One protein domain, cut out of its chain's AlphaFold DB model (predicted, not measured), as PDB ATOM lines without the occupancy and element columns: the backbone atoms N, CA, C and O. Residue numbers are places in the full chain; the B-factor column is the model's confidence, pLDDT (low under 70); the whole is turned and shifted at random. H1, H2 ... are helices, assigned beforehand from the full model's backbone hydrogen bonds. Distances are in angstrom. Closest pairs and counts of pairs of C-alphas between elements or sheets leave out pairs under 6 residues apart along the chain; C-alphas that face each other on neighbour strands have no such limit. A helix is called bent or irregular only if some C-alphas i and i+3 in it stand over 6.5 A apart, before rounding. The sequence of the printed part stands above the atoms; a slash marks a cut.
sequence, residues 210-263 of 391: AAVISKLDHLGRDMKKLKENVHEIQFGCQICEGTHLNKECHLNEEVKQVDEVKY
ATOM      1  N   ALA A 210     307.167 192.059 188.764       88.88
ATOM      2  CA  ALA A 210     306.377 190.919 188.302       88.88
ATOM      3  C   ALA A 210     305.413 190.414 189.389       88.88
ATOM      4  O   ALA A 210     304.234 190.177 189.112       88.88
ATOM      5  N   ALA A 211     305.864 190.345 190.647       91.50
ATOM      6  CA  ALA A 211     305.016 189.971 191.777       91.50
ATOM      7  C   ALA A 211     303.856 190.962 191.996       91.50
ATOM      8  O   ALA A 211     302.730 190.555 192.295       91.50
ATOM      9  N   VAL A 212     304.099 192.265 191.816       91.19
ATOM     10  CA  VAL A 212     303.051 193.295 191.916       91.19
ATOM     11  C   VAL A 212     302.060 193.200 190.753       91.19
ATOM     12  O   VAL A 212     300.852 193.268 190.986       91.19
ATOM     13  N   ILE A 213     302.542 192.996 189.524       93.25
ATOM     14  CA  ILE A 213     301.687 192.818 188.338       93.25
ATOM     15  C   ILE A 213     300.781 191.590 188.513       93.25
ATOM     16  O   ILE A 213     299.567 191.698 188.355       93.25
ATOM     17  N   SER A 214     301.334 190.462 188.964       94.44
ATOM     18  CA  SER A 214     300.561 189.241 189.230       94.44
ATOM     19  C   SER A 214     299.449 189.449 190.272       94.44
ATOM     20  O   SER A 214     298.328 188.955 190.102       94.44
ATOM     21  N   LYS A 215     299.712 190.221 191.336       96.12
ATOM     22  CA  LYS A 215     298.694 190.566 192.346       96.12
ATOM     23  C   LYS A 215     297.590 191.464 191.778       96.12
ATOM     24  O   LYS A 215     296.421 191.269 192.114       96.12
ATOM     25  N   LEU A 216     297.937 192.417 190.909       94.69
ATOM     26  CA  LEU A 216     296.957 193.268 190.223       94.69
ATOM     27  C   LEU A 216     296.059 192.456 189.282       94.69
ATOM     28  O   LEU A 216     294.848 192.678 189.259       94.69
ATOM     29  N   ASP A 217     296.619 191.479 188.572       93.69
ATOM     30  CA  ASP A 217     295.847 190.601 187.690       93.69
ATOM     31  C   ASP A 217     294.880 189.699 188.468       93.69
ATOM     32  O   ASP A 217     293.732 189.513 188.050       93.69
ATOM     33  N   HIS A 218     295.306 189.170 189.620       95.19
ATOM     34  CA  HIS A 218     294.419 188.433 190.526       95.19
ATOM     35  C   HIS A 218     293.253 189.305 191.002       95.19
ATOM     36  O   HIS A 218     292.097 188.904 190.873       95.19
ATOM     37  N   LEU A 219     293.537 190.534 191.445       95.25
ATOM     38  CA  LEU A 219     292.503 191.475 191.874       95.25
ATOM     39  C   LEU A 219     291.536 191.835 190.732       95.25
ATOM     40  O   LEU A 219     290.327 191.940 190.948       95.25
ATOM     41  N   GLY A 220     292.047 191.996 189.508       96.12
ATOM     42  CA  GLY A 220     291.228 192.238 188.319       96.12
ATOM     43  C   GLY A 220     290.243 191.098 188.036       96.12
ATOM     44  O   GLY A 220     289.080 191.355 187.707       96.12
ATOM     45  N   ARG A 221     290.673 189.841 188.220       96.75
ATOM     46  CA  ARG A 221     289.804 188.658 188.091       96.75
ATOM     47  C   ARG A 221     288.736 188.608 189.182       96.75
ATOM     48  O   ARG A 221     287.566 188.389 188.861       96.75
ATOM     49  N   ASP A 222     289.102 188.876 190.432       94.25
ATOM     50  CA  ASP A 222     288.158 188.863 191.557       94.25
ATOM     51  C   ASP A 222     287.097 189.958 191.426       94.25
ATOM     52  O   ASP A 222     285.909 189.706 191.632       94.25
ATOM     53  N   MET A 223     287.494 191.157 190.992       93.56
ATOM     54  CA  MET A 223     286.561 192.257 190.734       93.56
ATOM     55  C   MET A 223     285.578 191.912 189.606       93.56
ATOM     56  O   MET A 223     284.394 192.251 189.683       93.56
ATOM     57  N   LYS A 224     286.045 191.213 188.562       94.69
ATOM     58  CA  LYS A 224     285.188 190.744 187.467       94.69
ATOM     59  C   LYS A 224     284.175 189.705 187.958       94.69
ATOM     60  O   LYS A 224     282.988 189.849 187.671       94.69
ATOM     61  N   LYS A 225     284.619 188.731 188.756       94.56
ATOM     62  CA  LYS A 225     283.746 187.715 189.364       94.56
ATOM     63  C   LYS A 225     282.721 188.340 190.314       94.56
ATOM     64  O   LYS A 225     281.549 187.982 190.290       94.56
ATOM     65  N   LEU A 226     283.138 189.326 191.108       92.31
ATOM     66  CA  LEU A 226     282.234 190.071 191.980       92.31
ATOM     67  C   LEU A 226     281.174 190.827 191.170       92.31
ATOM     68  O   LEU A 226     280.006 190.821 191.548       92.31
ATOM     69  N   LYS A 227     281.556 191.448 190.047       91.00
ATOM     70  CA  LYS A 227     280.617 192.142 189.158       91.00
ATOM     71  C   LYS A 227     279.561 191.189 188.589       91.00
ATOM     72  O   LYS A 227     278.384 191.539 188.581       91.00
ATOM     73  N   GLU A 228     279.970 190.009 188.130       83.31
ATOM     74  CA  GLU A 228     279.059 188.976 187.615       83.31
ATOM     75  C   GLU A 228     278.070 188.524 188.706       83.31
ATOM     76  O   GLU A 228     276.859 188.589 188.493       83.31
ATOM     77  N   ASN A 229     278.559 188.244 189.918       79.62
ATOM     78  CA  ASN A 229     277.714 187.874 191.060       79.62
ATOM     79  C   ASN A 229     276.742 188.994 191.484       79.62
ATOM     80  O   ASN A 229     275.610 188.728 191.884       79.62
ATOM     81  N   VAL A 230     277.159 190.265 191.424       82.50
ATOM     82  CA  VAL A 230     276.271 191.399 191.741       82.50
ATOM     83  C   VAL A 230     275.156 191.516 190.704       82.50
ATOM     84  O   VAL A 230     274.012 191.751 191.090       82.50
ATOM     85  N   HIS A 231     275.447 191.306 189.416       69.44
ATOM     86  CA  HIS A 231     274.404 191.262 188.390       69.44
ATOM     87  C   HIS A 231     273.431 190.093 188.609       69.44
ATOM     88  O   HIS A 231     272.225 190.289 188.475       69.44
ATOM     89  N   GLU A 232     273.912 188.916 189.022       64.25
ATOM     90  CA  GLU A 232     273.050 187.777 189.376       64.25
ATOM     91  C   GLU A 232     272.106 188.088 190.548       64.25
ATOM     92  O   GLU A 232     270.915 187.786 190.482       64.25
ATOM     93  N   ILE A 233     272.609 188.743 191.600       73.50
ATOM     94  CA  ILE A 233     271.807 189.112 192.780       73.50
ATOM     95  C   ILE A 233     270.819 190.238 192.456       73.50
ATOM     96  O   ILE A 233     269.704 190.251 192.975       73.50
ATOM     97  N   GLN A 234     271.227 191.205 191.634       68.44
ATOM     98  CA  GLN A 234     270.440 192.409 191.381       68.44
ATOM     99  C   GLN A 234     269.318 192.188 190.364       68.44
ATOM    100  O   GLN A 234     268.288 192.856 190.462       68.44
ATOM    101  N   PHE A 235     269.506 191.281 189.405       71.50
ATOM    102  CA  PHE A 235     268.556 191.097 188.309       71.50
ATOM    103  C   PHE A 235     267.791 189.777 188.355       71.50
ATOM    104  O   PHE A 235     266.751 189.702 187.705       71.50
ATOM    105  N   GLY A 236     268.234 188.790 189.145       79.25
ATOM    106  CA  GLY A 236     267.579 187.485 189.250       79.25
ATOM    107  C   GLY A 236     267.380 186.789 187.894       79.25
ATOM    108  O   GLY A 236     267.675 187.311 186.817       79.25
ATOM    109  N   CYS A 237     266.866 185.568 187.921       84.50
ATOM    110  CA  CYS A 237     266.428 184.894 186.714       84.50
ATOM    111  C   CYS A 237     265.094 185.504 186.264       84.50
ATOM    112  O   CYS A 237     264.110 185.434 186.990       84.50
ATOM    113  N   GLN A 238     265.011 186.030 185.043       82.31
ATOM    114  CA  GLN A 238     263.768 186.602 184.499       82.31
ATOM    115  C   GLN A 238     262.633 185.580 184.343       82.31
ATOM    116  O   GLN A 238     261.477 185.967 184.232       82.31
ATOM    117  N   ILE A 239     262.959 184.285 184.309       86.50
ATOM    118  CA  ILE A 239     261.993 183.206 184.069       86.50
ATOM    119  C   ILE A 239     261.371 182.714 185.384       86.50
ATOM    120  O   ILE A 239     260.215 182.308 185.397       86.50
ATOM    121  N   CYS A 240     262.126 182.730 186.488       90.69
ATOM    122  CA  CYS A 240     261.691 182.124 187.753       90.69
ATOM    123  C   CYS A 240     261.989 182.954 189.009       90.69
ATOM    124  O   CYS A 240     261.781 182.471 190.117       90.69
ATOM    125  N   GLU A 241     262.534 184.161 188.846       82.56
ATOM    126  CA  GLU A 241     262.955 185.071 189.921       82.56
ATOM    127  C   GLU A 241     264.037 184.491 190.864       82.56
ATOM    128  O   GLU A 241     264.311 185.035 191.932       82.56
ATOM    129  N   GLY A 242     264.698 183.392 190.475       84.31
ATOM    130  CA  GLY A 242     265.762 182.736 191.245       84.31
ATOM    131  C   GLY A 242     267.138 183.406 191.122       84.31
ATOM    132  O   GLY A 242     267.402 184.148 190.187       84.31
ATOM    133  N   THR A 243     268.065 183.114 192.039       80.56
ATOM    134  CA  THR A 243     269.415 183.725 192.095       80.56
ATOM    135  C   THR A 243     270.440 183.068 191.158       80.56
ATOM    136  O   THR A 243     271.584 182.859 191.549       80.56
ATOM    137  N   HIS A 244     270.032 182.662 189.959       82.38
ATOM    138  CA  HIS A 244     270.894 182.001 188.972       82.38
ATOM    139  C   HIS A 244     270.802 182.701 187.617       82.38
ATOM    140  O   HIS A 244     269.842 183.422 187.335       82.38
ATOM    141  N   LEU A 245     271.789 182.469 186.751       78.81
ATOM    142  CA  LEU A 245     271.784 183.002 185.391       78.81
ATOM    143  C   LEU A 245     270.634 182.393 184.575       78.81
ATOM    144  O   LEU A 245     270.376 181.198 184.654       78.81
ATOM    145  N   ASN A 246     269.997 183.174 183.696       81.12
ATOM    146  CA  ASN A 246     268.887 182.703 182.843       81.12
ATOM    147  C   ASN A 246     269.204 181.428 182.032       81.12
ATOM    148  O   ASN A 246     268.311 180.633 181.742       81.12
ATOM    149  N   LYS A 247     270.477 181.219 181.671       81.56
ATOM    150  CA  LYS A 247     270.951 180.021 180.957       81.56
ATOM    151  C   LYS A 247     270.954 178.744 181.816       81.56
ATOM    152  O   LYS A 247     270.946 177.656 181.261       81.56
ATOM    153  N   GLU A 248     270.956 178.883 183.138       84.75
ATOM    154  CA  GLU A 248     270.942 177.791 184.123       84.75
ATOM    155  C   GLU A 248     269.527 177.529 184.675       84.75
ATOM    156  O   GLU A 248     269.340 176.694 185.557       84.75
ATOM    157  N   CYS A 249     268.512 178.230 184.157       88.69
ATOM    158  CA  CYS A 249     267.132 178.072 184.600       88.69
ATOM    159  C   CYS A 249     266.476 176.843 183.969       88.69
ATOM    160  O   CYS A 249     266.191 176.834 182.776       88.69
ATOM    161  N   HIS A 250     266.147 175.844 184.789       85.62
ATOM    162  CA  HIS A 250     265.480 174.608 184.358       85.62
ATOM    163  C   HIS A 250     264.076 174.826 183.759       85.62
ATOM    164  O   HIS A 250     263.567 173.955 183.063       85.62
ATOM    165  N   LEU A 251     263.448 175.985 183.995       80.69
ATOM    166  CA  LEU A 251     262.126 176.304 183.437       80.69
ATOM    167  C   LEU A 251     262.180 176.776 181.976       80.69
ATOM    168  O   LEU A 251     261.141 176.873 181.326       80.69
ATOM    169  N   ASN A 252     263.364 177.069 181.426       68.38
ATOM    170  CA  ASN A 252     263.481 177.516 180.034       68.38
ATOM    171  C   ASN A 252     263.150 176.406 179.011       68.38
ATOM    172  O   ASN A 252     262.797 176.705 177.868       68.38
ATOM    173  N   GLU A 253     263.229 175.140 179.427       63.94
ATOM    174  CA  GLU A 253     263.004 173.966 178.583       63.94
ATOM    175  C   GLU A 253     261.509 173.621 178.478       63.94
ATOM    176  O   GLU A 253     261.031 173.216 177.416       63.94
ATOM    177  N   GLU A 254     260.740 173.883 179.541       59.97
ATOM    178  CA  GLU A 254     259.289 173.648 179.580       59.97
ATOM    179  C   GLU A 254     258.509 174.667 178.736       59.97
ATOM    180  O   GLU A 254     257.568 174.294 178.033       59.97
ATOM    181  N   VAL A 255     258.927 175.939 178.727       59.22
ATOM    182  CA  VAL A 255     258.266 176.988 177.925       59.22
ATOM    183  C   VAL A 255     258.373 176.695 176.422       59.22
ATOM    184  O   VAL A 255     257.416 176.916 175.684       59.22
ATOM    185  N   LYS A 256     259.486 176.107 175.960       58.66
ATOM    186  CA  LYS A 256     259.647 175.715 174.549       58.66
ATOM    187  C   LYS A 256     258.694 174.598 174.117       58.66
ATOM    188  O   LYS A 256     258.185 174.654 173.001       58.66
ATOM    189  N   GLN A 257     258.427 173.608 174.972       59.12
ATOM    190  CA  GLN A 257     257.543 172.492 174.605       59.12
ATOM    191  C   GLN A 257     256.069 172.913 174.514       59.12
ATOM    192  O   GLN A 257     255.328 172.386 173.686       59.12
ATOM    193  N   VAL A 258     255.628 173.886 175.319       56.81
ATOM    194  CA  VAL A 258     254.230 174.353 175.306       56.81
ATOM    195  C   VAL A 258     253.889 175.127 174.026       56.81
ATOM    196  O   VAL A 258     252.786 174.966 173.494       56.81
ATOM    197  N   ASP A 259     254.826 175.912 173.491       54.12
ATOM    198  CA  ASP A 259     254.619 176.652 172.238       54.12
ATOM    199  C   ASP A 259     254.643 175.738 170.999       54.12
ATOM    200  O   ASP A 259     253.910 175.970 170.034       54.12
ATOM    201  N   GLU A 260     255.410 174.645 171.036       55.91
ATOM    202  CA  GLU A 260     255.516 173.687 169.927       55.91
ATOM    203  C   GLU A 260     254.277 172.769 169.815       55.91
ATOM    204  O   GLU A 260     253.842 172.411 168.714       55.91
ATOM    205  N   VAL A 261     253.618 172.458 170.940       50.88
ATOM    206  CA  VAL A 261     252.382 171.651 170.955       50.88
ATOM    207  C   VAL A 261     251.181 172.418 170.377       50.88
ATOM    208  O   VAL A 261     250.328 171.813 169.732       50.88
ATOM    209  N   LYS A 262     251.123 173.754 170.494       54.59
ATOM    210  CA  LYS A 262     250.002 174.544 169.942       54.59
ATOM    211  C   LYS A 262     250.001 174.683 168.414       54.59
ATOM    212  O   LYS A 262     248.945 174.950 167.845       54.59
ATOM    213  N   TYR A 263     251.134 174.488 167.737       50.16
ATOM    214  CA  TYR A 263     251.217 174.619 166.274       50.16
ATOM    215  C   TYR A 263     251.035 173.304 165.502       50.16
ATOM    216  O   TYR A 263     250.786 173.340 164.296       50.16
TER     217      TYR A 263
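What this domain is: This is residues 210 to 263 of the 391 residues of an uncharacterized protein of Tanacetum cinerariifolium (UniProt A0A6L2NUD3). One long helix, H1, and a shorter helix, H2, stretch away from each other at the two ends of a rod, joined in its middle by a looped stretch, residues 236 to 251. The two helices do not pack on each other; residues 210 to 227 of H1 stick out at one end and residues 256 to 263 of H2 at the other. The printed part has 54 residues with two named helices, H1 then H2, and no named strand, and its class is all helix. It is extended, with a radius of gyration of the C-alphas of 18.2 A, and forms a rod that spans 61 by 19 by 12 A.

Where its parts are: H1 covers residues 210 to 235 and is 37.8 A from first to last C-alpha. It begins at C-alpha 210 at (306.377, 190.919, 188.302) and ends at C-alpha 235 at (268.556, 191.097, 188.309). Residues 236 to 251 hold no named element. H2 covers residues 252 to 263, measures 18.7 A, and ends at C-alpha 263 at (251.217, 174.619, 166.274).

How they stand to each other: H1 and H2 are apart, with no C-alpha of the one within 8 A of the other. Neither helix is bent. In H1 every O i to N i+4 pair is within hydrogen-bond range. In H2 it is 3 of 8 such pairs, and 2 of 9 O i to N i+3 pairs.

The domain as a whole: The two C-alphas farthest apart are those of Ala 210 and Tyr 263, at 61.6 A. The printed part has no cut, and the 16 residues between H1 and H2 are a long link. The mean pLDDT of the printed part is 79.7; residues 231 to 232, residue 234 and residues 252 to 263 are under 70.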